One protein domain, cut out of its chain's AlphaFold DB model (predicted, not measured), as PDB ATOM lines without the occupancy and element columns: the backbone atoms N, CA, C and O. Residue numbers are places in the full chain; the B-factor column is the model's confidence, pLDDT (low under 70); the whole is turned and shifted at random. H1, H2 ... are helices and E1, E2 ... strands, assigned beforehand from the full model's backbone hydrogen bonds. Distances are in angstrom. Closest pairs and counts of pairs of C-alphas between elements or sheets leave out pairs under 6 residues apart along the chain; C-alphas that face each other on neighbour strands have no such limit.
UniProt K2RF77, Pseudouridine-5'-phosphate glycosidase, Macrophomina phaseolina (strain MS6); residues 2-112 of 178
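What this domain is: This is residues 2 to 112 of the 178 residues of the protein "Pseudouridine-5'-phosphate glycosidase" of Macrophomina phaseolina (strain MS6) (UniProt K2RF77). An antiparallel sheet of four strands makes one wall, with helices H5, H2 and H3 over one face and no named helix on the opposite face. H4 touches H3 without being on the sheet, and H1 lies far out, only just touching H5. The printed part has 111 residues, with five named helices followed by four named strands; the sheet's order is E1, E2, E4, E3, and the class is mixed, helices and strands. The whole is compact, with a radius of gyration of the C-alphas of 13.5 A and spans of 38 by 37 by 25 A.

Where its parts are: H1, residues 2 to 7, begins at C-alpha 2 (137.520, 93.680, 144.094). H2 is residues 14 to 22, 12.2 A long; H3 is 31 to 37, H4 is 40 to 44, and H5 is 47 to 54, 10.9 A long. E1 is residues 60 to 64, 13.2 A; E2 is 70 to 77, 22.1 A; E3 is 92 to 95, 7.3 A. E4, residues 102 to 110, is 23.9 A long and ends at C-alpha 110 (128.791, 79.418, 130.988).

How they stand to each other: E1 and E2 form a hairpin, with N 63 and O 71 2.8 A apart. E2 and E4 are antiparallel, with N 74 and O 106 at 2.8 A. E3 and E4 form a hairpin, with N 93 and O 105 at 2.8 A. H5 lies over E2 at a height over the sheet of 8.9 A; the closest C-alphas are those of Thr 51 and Thr 73, 6.6 A. H2 and H3 are on the same face as H5; C-alphas 22 and 102 are the closest of H2 and E4, 6.1 A, and C-alphas 37 and 108 of H3 and E4, 6.3 A. H3 and H4 touch, closest at C-alphas 35 and 43, 6.1 A. H1 and H5 only just touch, with 3 pairs of C-alphas within 8 A, the closest those of Trp 2 and Gln 50, 6.4 A. In H1, H2, H3, H4 and H5 every O i to N i+4 pair is within hydrogen-bond range.

The domain as a whole: The two C-alphas farthest apart, those of Ala 7 and Pro 86, are 39.3 A apart. The printed part has no cut. The link from E2 to E3, residues 78 to 91, is long. Mean pLDDT of the printed part is 95.1; residues 27 to 28 are under 70.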
ATOM      1  N   TRP A   2     138.583  92.961 143.372       96.62
ATOM      2  CA  TRP A   2     137.520  93.680 144.094       96.62
ATOM      3  C   TRP A   2     137.958  94.250 145.456       96.62
ATOM      4  O   TRP A   2     137.799  95.443 145.698       96.62
ATOM      5  N   HIS A   3     138.591  93.435 146.311       96.38
ATOM      6  CA  HIS A   3     139.101  93.897 147.611       96.38
ATOM      7  C   HIS A   3     140.084  95.065 147.484       96.38
ATOM      8  O   HIS A   3     140.017  96.005 148.266       96.38
ATOM      9  N   THR A   4     140.964  95.021 146.482       96.62
ATOM     10  CA  THR A   4     141.933  96.085 146.198       96.62
ATOM     11  C   THR A   4     141.231  97.370 145.773       96.62
ATOM     12  O   THR A   4     141.530  98.423 146.318       96.62
ATOM     13  N   ALA A   5     140.262  97.286 144.854       95.88
ATOM     14  CA  ALA A   5     139.491  98.446 144.404       95.88
ATOM     15  C   ALA A   5     138.691  99.081 145.552       95.88
ATOM     16  O   ALA A   5     138.665 100.302 145.685       95.88
ATOM     17  N   ARG A   6     138.107  98.251 146.426       95.44
ATOM     18  CA  ARG A   6     137.414  98.709 147.633       95.44
ATOM     19  C   ARG A   6     138.365  99.383 148.622       95.44
ATOM     20  O   ARG A   6     138.043 100.452 149.122       95.44
ATOM     21  N   ALA A   7     139.512  98.766 148.909       96.94
ATOM     22  CA  ALA A   7     140.508  99.306 149.836       96.94
ATOM     23  C   ALA A   7     141.136 100.614 149.330       96.94
ATOM     24  O   ALA A   7     141.496 101.466 150.131       96.94
ATOM     25  N   ALA A   8     141.231 100.778 148.010       96.62
ATOM     26  CA  ALA A   8     141.674 102.007 147.357       96.62
ATOM     27  C   ALA A   8     140.537 103.027 147.129       96.62
ATOM     28  O   ALA A   8     140.731 103.992 146.398       96.62
ATOM     29  N   GLU A   9     139.349 102.798 147.704       95.56
ATOM     30  CA  GLU A   9     138.182 103.693 147.638       95.56
ATOM     31  C   GLU A   9     137.707 104.040 146.213       95.56
ATOM     32  O   GLU A   9     137.023 105.041 145.987       95.56
ATOM     33  N   LEU A  10     137.975 103.171 145.231       95.94
ATOM     34  CA  LEU A  10     137.602 103.414 143.829       95.94
ATOM     35  C   LEU A  10     136.078 103.416 143.594       95.94
ATOM     36  O   LEU A  10     135.611 103.869 142.551       95.94
ATOM     37  N   PHE A  11     135.297 102.950 144.571       96.25
ATOM     38  CA  PHE A  11     133.829 102.908 144.545       96.25
ATOM     39  C   PHE A  11     133.167 104.140 145.189       96.25
ATOM     40  O   PHE A  11     131.955 104.157 145.392       96.25
ATOM     41  N   ALA A  12     133.944 105.163 145.563       94.69
ATOM     42  CA  ALA A  12     133.434 106.338 146.274       94.69
ATOM     43  C   ALA A  12     133.154 107.552 145.367       94.69
ATOM     44  O   ALA A  12     132.523 108.512 145.807       94.69
ATOM     45  N   SER A  13     133.608 107.537 144.108       95.06
ATOM     46  CA  SER A  13     133.488 108.704 143.221       95.06
ATOM     47  C   SER A  13     132.058 108.936 142.716       95.06
ATOM     48  O   SER A  13     131.275 108.003 142.536       95.06
ATOM     49  N   SER A  14     131.715 110.192 142.419       95.75
ATOM     50  CA  SER A  14     130.419 110.543 141.820       95.75
ATOM     51  C   SER A  14     130.214 109.893 140.448       95.75
ATOM     52  O   SER A  14     129.114 109.439 140.148       95.75
ATOM     53  N   ALA A  15     131.274 109.794 139.640       94.94
ATOM     54  CA  ALA A  15     131.239 109.126 138.340       94.94
ATOM     55  C   ALA A  15     130.926 107.627 138.472       94.94
ATOM     56  O   ALA A  15     130.115 107.096 137.717       94.94
ATOM     57  N   TYR A  16     131.513 106.960 139.470       96.81
ATOM     58  CA  TYR A  16     131.192 105.571 139.794       96.81
ATOM     59  C   TYR A  16     129.706 105.407 140.138       96.81
ATOM     60  O   TYR A  16     129.019 104.571 139.549       96.81
ATOM     61  N   TRP A  17     129.190 106.240 141.047       95.81
ATOM     62  CA  TRP A  17     127.788 106.176 141.462       95.81
ATOM     63  C   TRP A  17     126.813 106.525 140.341       95.81
ATOM     64  O   TRP A  17     125.743 105.926 140.281       95.81
ATOM     65  N   ALA A  18     127.180 107.428 139.428       96.06
ATOM     66  CA  ALA A  18     126.374 107.721 138.248       96.06
ATOM     67  C   ALA A  18     126.140 106.455 137.408       96.06
ATOM     68  O   ALA A  18     124.999 106.152 137.076       96.06
ATOM     69  N   VAL A  19     127.193 105.668 137.150       96.56
ATOM     70  CA  VAL A  19     127.072 104.397 136.415       96.56
ATOM     71  C   VAL A  19     126.277 103.361 137.213       96.56
ATOM     72  O   VAL A  19     125.385 102.734 136.651       96.56
ATOM     73  N   ILE A  20     126.557 103.185 138.511       95.12
ATOM     74  CA  ILE A  20     125.845 102.205 139.357       95.12
ATOM     75  C   ILE A  20     124.344 102.490 139.421       95.12
ATOM     76  O   ILE A  20     123.541 101.566 139.293       95.12
ATOM     77  N   ASN A  21     123.962 103.755 139.591       94.62
ATOM     78  CA  ASN A  21     122.558 104.149 139.625       94.62
ATOM     79  C   ASN A  21     121.888 103.907 138.264       94.62
ATOM     80  O   ASN A  21     120.781 103.371 138.222       94.62
ATOM     81  N   ALA A  22     122.597 104.193 137.168       96.12
ATOM     82  CA  ALA A  22     122.114 103.969 135.810       96.12
ATOM     83  C   ALA A  22     121.903 102.484 135.462       96.12
ATOM     84  O   ALA A  22     121.151 102.184 134.540       96.12
ATOM     85  N   LEU A  23     122.502 101.532 136.201       93.38
ATOM     86  CA  LEU A  23     122.227 100.094 136.022       93.38
ATOM     87  C   LEU A  23     120.769  99.731 136.338       93.38
ATOM     88  O   LEU A  23     120.318  98.657 135.933       93.38
ATOM     89  N   ASN A  24     120.062 100.594 137.080       92.31
ATOM     90  CA  ASN A  24     118.650 100.449 137.425       92.31
ATOM     91  C   ASN A  24     118.326  99.086 138.075       92.31
ATOM     92  O   ASN A  24     117.365  98.399 137.724       92.31
ATOM     93  N   LEU A  25     119.180  98.658 139.011       89.19
ATOM     94  CA  LEU A  25     118.976  97.426 139.773       89.19
ATOM     95  C   LEU A  25     117.856  97.611 140.822       89.19
ATOM     96  O   LEU A  25     117.702  98.709 141.363       89.19
ATOM     97  N   PRO A  26     117.084  96.557 141.162       84.62
ATOM     98  CA  PRO A  26     115.969  96.679 142.100       84.62
ATOM     99  C   PRO A  26     116.389  97.183 143.485       84.62
ATOM    100  O   PRO A  26     117.295  96.633 144.114       84.62
ATOM    101  N   GLN A  27     115.646  98.159 144.013       69.69
ATOM    102  CA  GLN A  27     115.877  98.764 145.335       69.69
ATOM    103  C   GLN A  27     115.702  97.766 146.499       69.69
ATOM    104  O   GLN A  27     116.305  97.932 147.555       69.69
ATOM    105  N   GLY A  28     114.919  96.695 146.303       69.56
ATOM    106  CA  GLY A  28     114.745  95.594 147.266       69.56
ATOM    107  C   GLY A  28     115.876  94.555 147.269       69.56
ATOM    108  O   GLY A  28     115.767  93.536 147.947       69.56
ATOM    109  N   GLY A  29     116.946  94.798 146.507       75.56
ATOM    110  CA  GLY A  29     118.076  93.892 146.335       75.56
ATOM    111  C   GLY A  29     117.978  93.058 145.057       75.56
ATOM    112  O   GLY A  29     116.921  92.556 144.681       75.56
ATOM    113  N   ALA A  30     119.117  92.870 144.391       85.94
ATOM    114  CA  ALA A  30     119.209  92.110 143.145       85.94
ATOM    115  C   ALA A  30     119.300  90.584 143.357       85.94
ATOM    116  O   ALA A  30     119.410  89.841 142.389       85.94
ATOM    117  N   THR A  31     119.256  90.088 144.599       90.75
ATOM    118  CA  THR A  31     119.499  88.674 144.946       90.75
ATOM    119  C   THR A  31     118.674  87.666 144.130       90.75
ATOM    120  O   THR A  31     119.281  86.716 143.627       90.75
ATOM    121  N   PRO A  32     117.348  87.834 143.927       92.25
ATOM    122  CA  PRO A  32     116.579  86.909 143.090       92.25
ATOM    123  C   PRO A  32     117.034  86.915 141.624       92.25
ATOM    124  O   PRO A  32     117.196  85.850 141.033       92.25
ATOM    125  N   LEU A  33     117.310  88.100 141.063       91.81
ATOM    126  CA  LEU A  33     117.804  88.251 139.688       91.81
ATOM    127  C   LEU A  33     119.181  87.605 139.519       91.81
ATOM    128  O   LEU A  33     119.407  86.853 138.579       91.81
ATOM    129  N   LEU A  34     120.090  87.856 140.463       95.62
ATOM    130  CA  LEU A  34     121.436  87.292 140.442       95.62
ATOM    131  C   LEU A  34     121.420  85.773 140.602       95.62
ATOM    132  O   LEU A  34     122.179  85.083 139.928       95.62
ATOM    133  N   THR A  35     120.542  85.247 141.459       96.00
ATOM    134  CA  THR A  35     120.370  83.797 141.626       96.00
ATOM    135  C   THR A  35     119.874  83.164 140.332       96.00
ATOM    136  O   THR A  35     120.379  82.116 139.949       96.00
ATOM    137  N   HIS A  36     118.927  83.813 139.646       93.69
ATOM    138  CA  HIS A  36     118.413  83.347 138.361       93.69
ATOM    139  C   HIS A  36     119.478  83.376 137.254       93.69
ATOM    140  O   HIS A  36     119.581  82.426 136.485       93.69
ATOM    141  N   ALA A  37     120.293  84.433 137.197       94.25
ATOM    142  CA  ALA A  37     121.361  84.569 136.205       94.25
ATOM    143  C   ALA A  37     122.581  83.665 136.478       94.25
ATOM    144  O   ALA A  37     123.383  83.422 135.575       94.25
ATOM    145  N   THR A  38     122.753  83.207 137.724       96.31
ATOM    146  CA  THR A  38     123.925  82.438 138.175       96.31
ATOM    147  C   THR A  38     123.514  81.213 139.007       96.31
ATOM    148  O   THR A  38     123.014  80.235 138.459       96.31
ATOM    149  N   SER A  39     123.741  81.231 140.324       96.50
ATOM    150  CA  SER A  39     123.293  80.221 141.280       96.50
ATOM    151  C   SER A  39     123.242  80.799 142.698       96.50
ATOM    152  O   SER A  39     123.924  81.776 143.014       96.50
ATOM    153  N   ALA A  40     122.475  80.168 143.592       96.69
ATOM    154  CA  ALA A  40     122.412  80.578 144.998       96.69
ATOM    155  C   ALA A  40     123.785  80.497 145.690       96.69
ATOM    156  O   ALA A  40     124.112  81.346 146.520       96.69
ATOM    157  N   THR A  41     124.607  79.511 145.316       96.94
ATOM    158  CA  THR A  41     125.975  79.343 145.824       96.94
ATOM    159  C   THR A  41     126.874  80.506 145.414       96.94
ATOM    160  O   THR A  41     127.558  81.080 146.254       96.94
ATOM    161  N   LEU A  42     126.851  80.910 144.141       97.56
ATOM    162  CA  LEU A  42     127.675  82.032 143.676       97.56
ATOM    163  C   LEU A  42     127.224  83.360 144.291       97.56
ATOM    164  O   LEU A  42     128.049  84.198 144.659       97.56
ATOM    165  N   VAL A  43     125.913  83.536 144.457       97.31
ATOM    166  CA  VAL A  43     125.336  84.711 145.116       97.31
ATOM    167  C   VAL A  43     125.722  84.784 146.591       97.31
ATOM    168  O   VAL A  43     126.048  85.874 147.063       97.31
ATOM    169  N   SER A  44     125.726  83.664 147.322       96.31
ATOM    170  CA  SER A  44     126.128  83.649 148.737       96.31
ATOM    171  C   SER A  44     127.619  83.938 148.924       96.31
ATOM    172  O   SER A  44     128.000  84.586 149.895       96.31
ATOM    173  N   GLN A  45     128.453  83.548 147.955       96.38
ATOM    174  CA  GLN A  45     129.872  83.912 147.889       96.38
ATOM    175  C   GLN A  45     130.104  85.381 147.488       96.38
ATOM    176  O   GLN A  45     131.219  85.892 147.600       96.38
ATOM    177  N   GLY A  46     129.069  86.081 147.017       96.62
ATOM    178  CA  GLY A  46     129.152  87.480 146.605       96.62
ATOM    179  C   GLY A  46     129.731  87.698 145.203       96.62
ATOM    180  O   GLY A  46     129.999  88.843 144.843       96.62
ATOM    181  N   VAL A  47     129.946  86.638 144.416       97.56
ATOM    182  CA  VAL A  47     130.620  86.709 143.108       97.56
ATOM    183  C   VAL A  47     129.913  87.671 142.141       97.56
ATOM    184  O   VAL A  47     130.546  88.645 141.717       97.56
ATOM    185  N   PRO A  48     128.618  87.496 141.798       97.44
ATOM    186  CA  PRO A  48     127.968  88.395 140.852       97.44
ATOM    187  C   PRO A  48     127.879  89.837 141.378       97.44
ATOM    188  O   PRO A  48     128.074  90.778 140.609       97.44
ATOM    189  N   GLN A  49     127.691  90.035 142.688       96.25
ATOM    190  CA  GLN A  49     127.669  91.358 143.320       96.25
ATOM    191  C   GLN A  49     129.008  92.085 143.157       96.25
ATOM    192  O   GLN A  49     129.035  93.270 142.829       96.25
ATOM    193  N   GLN A  50     130.121  91.378 143.361       97.31
ATOM    194  CA  GLN A  50     131.458  91.938 143.181       97.31
ATOM    195  C   GLN A  50     131.715  92.318 141.719       97.31
ATOM    196  O   GLN A  50     132.286  93.379 141.470       97.31
ATOM    197  N   THR A  51     131.261  91.506 140.753       97.56
ATOM    198  CA  THR A  51     131.408  91.849 139.326       97.56
ATOM    199  C   THR A  51     130.615  93.099 138.947       97.56
ATOM    200  O   THR A  51     131.169  93.971 138.287       97.56
ATOM    201  N   LEU A  52     129.376  93.255 139.440       96.31
ATOM    202  CA  LEU A  52     128.566  94.462 139.217       96.31
ATOM    203  C   LEU A  52     129.246  95.726 139.752       96.31
ATOM    204  O   LEU A  52     129.266  96.747 139.073       96.31
ATOM    205  N   GLN A  53     129.840  95.649 140.945       96.56
ATOM    206  CA  GLN A  53     130.581  96.771 141.529       96.56
ATOM    207  C   GLN A  53     131.856  97.110 140.749       96.56
ATOM    208  O   GLN A  53     132.333  98.230 140.814       96.56
ATOM    209  N   LEU A  54     132.436  96.171 140.003       97.88
ATOM    210  CA  LEU A  54     133.628  96.443 139.197       97.88
ATOM    211  C   LEU A  54     133.304  97.019 137.813       97.88
ATOM    212  O   LEU A  54     134.183  97.644 137.219       97.88
ATOM    213  N   LEU A  55     132.072  96.863 137.315       97.31
ATOM    214  CA  LEU A  55     131.680  97.278 135.961       97.31
ATOM    215  C   LEU A  55     131.985  98.744 135.604       97.31
ATOM    216  O   LEU A  55     132.429  98.969 134.477       97.31
ATOM    217  N   PRO A  56     131.822  99.740 136.502       96.50
ATOM    218  CA  PRO A  56     132.181 101.122 136.174       96.50
ATOM    219  C   PRO A  56     133.675 101.330 135.883       96.50
ATOM    220  O   PRO A  56     134.044 102.316 135.252       96.50
ATOM    221  N   LEU A  57     134.540 100.422 136.350       96.56
ATOM    222  CA  LEU A  57     135.990 100.468 136.141       96.56
ATOM    223  C   LEU A  57     136.432  99.522 135.018       96.56
ATOM    224  O   LEU A  57     137.356  99.831 134.269       96.56
ATOM    225  N   ILE A  58     135.788  98.355 134.920       97.00
ATOM    226  CA  ILE A  58     136.102  97.288 133.967       97.00
ATOM    227  C   ILE A  58     134.778  96.828 133.339       97.00
ATOM    228  O   ILE A  58     134.105  95.961 133.898       97.00
ATOM    229  N   PRO A  59     134.386  97.387 132.178       96.94
ATOM    230  CA  PRO A  59     133.057  97.180 131.591       96.94
ATOM    231  C   PRO A  59     132.742  95.748 131.151       96.94
ATOM    232  O   PRO A  59     131.613  95.455 130.773       96.94
ATOM    233  N   THR A  60     133.720  94.847 131.117       98.00
ATOM    234  CA  THR A  60     133.531  93.446 130.729       98.00
ATOM    235  C   THR A  60     134.454  92.574 131.557       98.00
ATOM    236  O   THR A  60     135.668  92.769 131.551       98.00
ATOM    237  N   ILE A  61     133.872  91.627 132.285       98.31
ATOM    238  CA  ILE A  61     134.575  90.765 133.231       98.31
ATOM    239  C   ILE A  61     134.196  89.318 132.936       98.31
ATOM    240  O   ILE A  61     133.015  88.980 132.885       98.31
ATOM    241  N   LEU A  62     135.210  88.470 132.789       98.38
ATOM    242  CA  LEU A  62     135.073  87.018 132.805       98.38
ATOM    243  C   LEU A  62     135.672  86.500 134.109       98.38
ATOM    244  O   LEU A  62     136.879  86.598 134.325       98.38
ATOM    245  N   THR A  63     134.828  85.957 134.980       97.62
ATOM    246  CA  THR A  63     135.262  85.334 136.231       97.62
ATOM    247  C   THR A  63     135.320  83.829 136.028       97.62
ATOM    248  O   THR A  63     134.287  83.195 135.834       97.62
ATOM    249  N   THR A  64     136.517  83.248 136.075       95.12
ATOM    250  CA  THR A  64     136.698  81.792 136.083       95.12
ATOM    251  C   THR A  64     136.337  81.236 137.455       95.12
ATOM    252  O   THR A  64     136.874  81.695 138.463       95.12
ATOM    253  N   LEU A  65     135.456  80.244 137.489       95.50
ATOM    254  CA  LEU A  65     134.856  79.693 138.704       95.50
ATOM    255  C   LEU A  65     135.180  78.206 138.881       95.50
ATOM    256  O   LEU A  65     134.472  77.513 139.587       95.50
ATOM    257  N   GLY A  66     136.234  77.695 138.239       91.81
ATOM    258  CA  GLY A  66     136.578  76.275 138.311       91.81
ATOM    259  C   GLY A  66     135.470  75.392 137.711       91.81
ATOM    260  O   GLY A  66     135.088  75.634 136.561       91.81
ATOM    261  N   PRO A  67     134.965  74.371 138.430       92.56
ATOM    262  CA  PRO A  67     133.953  73.454 137.902       92.56
ATOM    263  C   PRO A  67     132.584  74.114 137.665       92.56
ATOM    264  O   PRO A  67     131.791  73.602 136.879       92.56
ATOM    265  N   GLU A  68     132.311  75.273 138.264       95.19
ATOM    266  CA  GLU A  68     131.117  76.081 137.999       95.19
ATOM    267  C   GLU A  68     131.200  76.856 136.670       95.19
ATOM    268  O   GLU A  68     130.210  77.442 136.229       95.19
ATOM    269  N   GLY A  69     132.359  76.841 136.002       96.31
ATOM    270  CA  GLY A  69     132.548  77.397 134.667       96.31
ATOM    271  C   GLY A  69     133.031  78.842 134.662       96.31
ATOM    272  O   GLY A  69     133.985  79.187 135.362       96.31
ATOM    273  N   VAL A  70     132.434  79.687 133.818       98.31
ATOM    274  CA  VAL A  70     132.851  81.087 133.647       98.31
ATOM    275  C   VAL A  70     131.647  82.020 133.685       98.31
ATOM    276  O   VAL A  70     130.705  81.859 132.914       98.31
ATOM    277  N   LEU A  71     131.685  83.026 134.558       98.50
ATOM    278  CA  LEU A  71     130.680  84.086 134.604       98.50
ATOM    279  C   LEU A  71     131.132  85.278 133.758       98.50
ATOM    280  O   LEU A  71     132.119  85.929 134.096       98.50
ATOM    281  N   LEU A  72     130.387  85.579 132.696       98.69
ATOM    282  CA  LEU A  72     130.501  86.819 131.935       98.69
ATOM    283  C   LEU A  72     129.568  87.872 132.529       98.69
ATOM    284  O   LEU A  72     128.357  87.660 132.569       98.69
ATOM    285  N   THR A  73     130.123  89.019 132.908       98.56
ATOM    286  CA  THR A  73     129.366  90.212 133.303       98.56
ATOM    287  C   THR A  73     129.810  91.386 132.432       98.56
ATOM    288  O   THR A  73     131.004  91.681 132.358       98.56
ATOM    289  N   MET A  74     128.869  92.070 131.778       98.38
ATOM    290  CA  MET A  74     129.150  93.220 130.913       98.38
ATOM    291  C   MET A  74     128.245  94.406 131.228       98.38
ATOM    292  O   MET A  74     127.036  94.256 131.409       98.38
ATOM    293  N   LEU A  75     128.842  95.593 131.208       98.19
ATOM    294  CA  LEU A  75     128.146  96.863 131.111       98.19
ATOM    295  C   LEU A  75     127.856  97.137 129.636       98.19
ATOM    296  O   LEU A  75     128.772  97.398 128.855       98.19
ATOM    297  N   LEU A  76     126.584  97.072 129.261       98.12
ATOM    298  CA  LEU A  76     126.145  97.390 127.911       98.12
ATOM    299  C   LEU A  76     125.965  98.899 127.780       98.12
ATOM    300  O   LEU A  76     125.368  99.545 128.647       98.12
ATOM    301  N   ARG A  77     126.466  99.457 126.679       97.06
ATOM    302  CA  ARG A  77     126.239 100.865 126.343       97.06
ATOM    303  C   ARG A  77     124.818 101.071 125.839       97.06
ATOM    304  O   ARG A  77     124.156 100.133 125.395       97.06
ATOM    305  N   GLU A  78     124.356 102.310 125.895       95.94
ATOM    306  CA  GLU A  78     123.131 102.698 125.204       95.94
ATOM    307  C   GLU A  78     123.218 102.312 123.715       95.94
ATOM    308  O   GLU A  78     124.232 102.551 123.057       95.94
ATOM    309  N   GLY A  79     122.168 101.666 123.202       95.44
ATOM    310  CA  GLY A  79     122.104 101.206 121.813       95.44
ATOM    311  C   GLY A  79     122.859  99.907 121.499       95.44
ATOM    312  O   GLY A  79     122.894  99.528 120.332       95.44
ATOM    313  N   ASP A  80     123.438  99.212 122.488       97.31
ATOM    314  CA  ASP A  80     124.049  97.893 122.260       97.31
ATOM    315  C   ASP A  80     123.026  96.905 121.669       97.31
ATOM    316  O   ASP A  80     121.915  96.761 122.186       97.31
ATOM    317  N   GLU A  81     123.407  96.202 120.600       96.75
ATOM    318  CA  GLU A  81     122.547  95.259 119.871       96.75
ATOM    319  C   GLU A  81     121.956  94.161 120.768       96.75
ATOM    320  O   GLU A  81     120.832  93.713 120.549       96.75
ATOM    321  N   ARG A  82     122.665  93.770 121.836       96.88
ATOM    322  CA  ARG A  82     122.198  92.757 122.797       96.88
ATOM    323  C   ARG A  82     120.932  93.184 123.526       96.88
ATOM    324  O   ARG A  82     120.181  92.336 123.998       96.88
ATOM    325  N   LEU A  83     120.694  94.490 123.649       97.19
ATOM    326  CA  LEU A  83     119.513  95.015 124.326       97.19
ATOM    327  C   LEU A  83     118.243  94.780 123.502       97.19
ATOM    328  O   LEU A  83     117.171  94.663 124.095       97.19
ATOM    329  N   SER A  84     118.330  94.719 122.175       96.25
ATOM    330  CA  SER A  84     117.186  94.485 121.282       96.25
ATOM    331  C   SER A  84     117.144  93.070 120.704       96.25
ATOM    332  O   SER A  84     116.087  92.648 120.239       96.25
ATOM    333  N   ASP A  85     118.249  92.330 120.768       96.06
ATOM    334  CA  ASP A  85     118.355  90.950 120.301       96.06
ATOM    335  C   ASP A  85     117.572  89.958 121.196       96.06
ATOM    336  O   ASP A  85     117.909  89.776 122.374       96.06
ATOM    337  N   PRO A  86     116.559  89.251 120.651       95.69
ATOM    338  CA  PRO A  86     115.812  88.235 121.386       95.69
ATOM    339  C   PRO A  86     116.674  87.070 121.881       95.69
ATOM    340  O   PRO A  86     116.342  86.474 122.905       95.69
ATOM    341  N   VAL A  87     117.772  86.741 121.186       95.31
ATOM    342  CA  VAL A  87     118.682  85.665 121.607       95.31
ATOM    343  C   VAL A  87     119.395  86.061 122.892       95.31
ATOM    344  O   VAL A  87     119.523  85.240 123.792       95.31
ATOM    345  N   SER A  88     119.802  87.325 123.009       96.38
ATOM    346  CA  SER A  88     120.500  87.859 124.181       96.38
ATOM    347  C   SER A  88     119.587  88.103 125.392       96.38
ATOM    348  O   SER A  88     120.075  88.142 126.523       96.38
ATOM    349  N   ALA A  89     118.272  88.230 125.179       95.69
ATOM    350  CA  ALA A  89     117.289  88.611 126.196       95.69
ATOM    351  C   ALA A  89     117.333  87.809 127.517       95.69
ATOM    352  O   ALA A  89     117.230  88.448 128.567       95.69
ATOM    353  N   PRO A  90     117.530  86.471 127.534       95.56
ATOM    354  CA  PRO A  90     117.594  85.693 128.780       95.56
ATOM    355  C   PRO A  90     118.751  86.082 129.709       95.56
ATOM    356  O   PRO A  90     118.720  85.768 130.895       95.56
ATOM    357  N   TRP A  91     119.775  86.746 129.172       97.06
ATOM    358  CA  TRP A  91     120.983  87.135 129.901       97.06
ATOM    359  C   TRP A  91     121.056  88.642 130.158       97.06
ATOM    360  O   TRP A  91     122.048  89.127 130.700       97.06
ATOM    361  N   ILE A  92     120.014  89.403 129.804       97.19
ATOM    362  CA  ILE A  92     119.890  90.807 130.198       97.19
ATOM    363  C   ILE A  92     119.401  90.858 131.645       97.19
ATOM    364  O   ILE A  92     118.227  90.633 131.932       97.19
ATOM    365  N   LEU A  93     120.315  91.170 132.562       95.75
ATOM    366  CA  LEU A  93     120.040  91.251 133.995       95.75
ATOM    367  C   LEU A  93     119.203  92.491 134.339       95.75
ATOM    368  O   LEU A  93     118.300  92.430 135.170       95.75
ATOM    369  N   SER A  94     119.521  93.623 133.713       95.31
ATOM    370  CA  SER A  94     118.780  94.872 133.862       95.31
ATOM    371  C   SER A  94     118.923  95.745 132.622       95.31
ATOM    372  O   SER A  94     119.884  95.631 131.855       95.31
ATOM    373  N   ARG A  95     117.950  96.637 132.433       95.50
ATOM    374  CA  ARG A  95     117.994  97.697 131.427       95.50
ATOM    375  C   ARG A  95     118.235  99.011 132.140       95.50
ATOM    376  O   ARG A  95     117.511  99.328 133.087       95.50
ATOM    377  N   GLY A  96     119.262  99.721 131.695       93.94
ATOM    378  CA  GLY A  96     119.611 101.012 132.258       93.94
ATOM    379  C   GLY A  96     118.609 102.088 131.868       93.94
ATOM    380  O   GLY A  96     117.753 101.883 131.006       93.94
ATOM    381  N   ASP A  97     118.723 103.242 132.511       90.69
ATOM    382  CA  ASP A  97     117.894 104.415 132.221       90.69
ATOM    383  C   ASP A  97     118.475 105.315 131.109       90.69
ATOM    384  O   ASP A  97     117.928 106.382 130.833       90.69
ATOM    385  N   GLY A  98     119.575 104.894 130.468       87.38
ATOM    386  CA  GLY A  98     120.296 105.647 129.434       87.38
ATOM    387  C   GLY A  98     121.260 106.698 129.991       87.38
ATOM    388  O   GLY A  98     122.119 107.208 129.270       87.38
ATOM    389  N   SER A  99     121.185 107.016 131.285       92.31
ATOM    390  CA  SER A  99     122.104 107.973 131.891       92.31
ATOM    391  C   SER A  99     123.530 107.411 131.948       92.31
ATOM    392  O   SER A  99     123.762 106.202 131.906       92.31
ATOM    393  N   ALA A 100     124.523 108.306 131.953       92.31
ATOM    394  CA  ALA A 100     125.946 107.945 131.899       92.31
ATOM    395  C   ALA A 100     126.343 107.026 130.713       92.31
ATOM    396  O   ALA A 100     127.392 106.384 130.757       92.31
ATOM    397  N   GLY A 101     125.531 106.971 129.645       94.62
ATOM    398  CA  GLY A 101     125.753 106.109 128.478       94.62
ATOM    399  C   GLY A 101     125.494 104.620 128.740       94.62
ATOM    400  O   GLY A 101     125.968 103.772 127.980       94.62
ATOM    401  N   VAL A 102     124.780 104.292 129.820       97.38
ATOM    402  CA  VAL A 102     124.482 102.924 130.249       97.38
ATOM    403  C   VAL A 102     123.168 102.447 129.638       97.38
ATOM    404  O   VAL A 102     122.099 102.978 129.927       97.38
ATOM    405  N   GLY A 103     123.236 101.386 128.835       97.44
ATOM    406  CA  GLY A 103     122.064 100.727 128.258       97.44
ATOM    407  C   GLY A 103     121.552  99.547 129.089       97.44
ATOM    408  O   GLY A 103     120.362  99.230 129.055       97.44
ATOM    409  N   GLY A 104     122.416  98.902 129.875       97.00
ATOM    410  CA  GLY A 104     122.014  97.820 130.776       97.00
ATOM    411  C   GLY A 104     123.162  96.924 131.218       97.00
ATOM    412  O   GLY A 104     124.335  97.238 131.019       97.00
ATOM    413  N   VAL A 105     122.807  95.786 131.809       97.81
ATOM    414  CA  VAL A 105     123.758  94.762 132.249       97.81
ATOM    415  C   VAL A 105     123.449  93.440 131.567       97.81
ATOM    416  O   VAL A 105     122.327  92.942 131.645       97.81
ATOM    417  N   TYR A 106     124.471  92.847 130.957       98.00
ATOM    418  CA  TYR A 106     124.448  91.464 130.494       98.00
ATOM    419  C   TYR A 106     125.181  90.580 131.502       98.00
ATOM    420  O   TYR A 106     126.290  90.912 131.927       98.00
ATOM    421  N   MET A 107     124.583  89.455 131.881       98.44
ATOM    422  CA  MET A 107     125.182  88.483 132.785       98.44
ATOM    423  C   MET A 107     124.847  87.061 132.341       98.44
ATOM    424  O   MET A 107     123.677  86.686 132.265       98.44
ATOM    425  N   ARG A 108     125.877  86.253 132.077       97.94
ATOM    426  CA  ARG A 108     125.721  84.862 131.645       97.94
ATOM    427  C   ARG A 108     126.748  83.961 132.306       97.94
ATOM    428  O   ARG A 108     127.951  84.173 132.166       97.94
ATOM    429  N   LEU A 109     126.262  82.921 132.975       98.38
ATOM    430  CA  LEU A 109     127.087  81.816 133.442       98.38
ATOM    431  C   LEU A 109     127.222  80.766 132.330       98.38
ATOM    432  O   LEU A 109     126.227  80.227 131.847       98.38
ATOM    433  N   PHE A 110     128.456  80.478 131.929       98.12
ATOM    434  CA  PHE A 110     128.791  79.418 130.988       98.12
ATOM    435  C   PHE A 110     129.254  78.190 131.764       98.12
ATOM    436  O   PHE A 110     130.371  78.158 132.289       98.12
ATOM    437  N   ALA A 111     128.388  77.180 131.837       96.12
ATOM    438  CA  ALA A 111     128.761  75.884 132.384       96.12
ATOM    439  C   ALA A 111     129.863  75.251 131.515       96.12
ATOM    440  O   ALA A 111     129.823  75.393 130.288       96.12
ATOM    441  N   PRO A 112     130.851  74.567 132.116       93.81
ATOM    442  CA  PRO A 112     131.796  73.792 131.331       93.81
ATOM    443  C   PRO A 112     131.056  72.638 130.643       93.81
ATOM    444  O   PRO A 112     130.095  72.092 131.181       93.81
TER     445      PRO A 112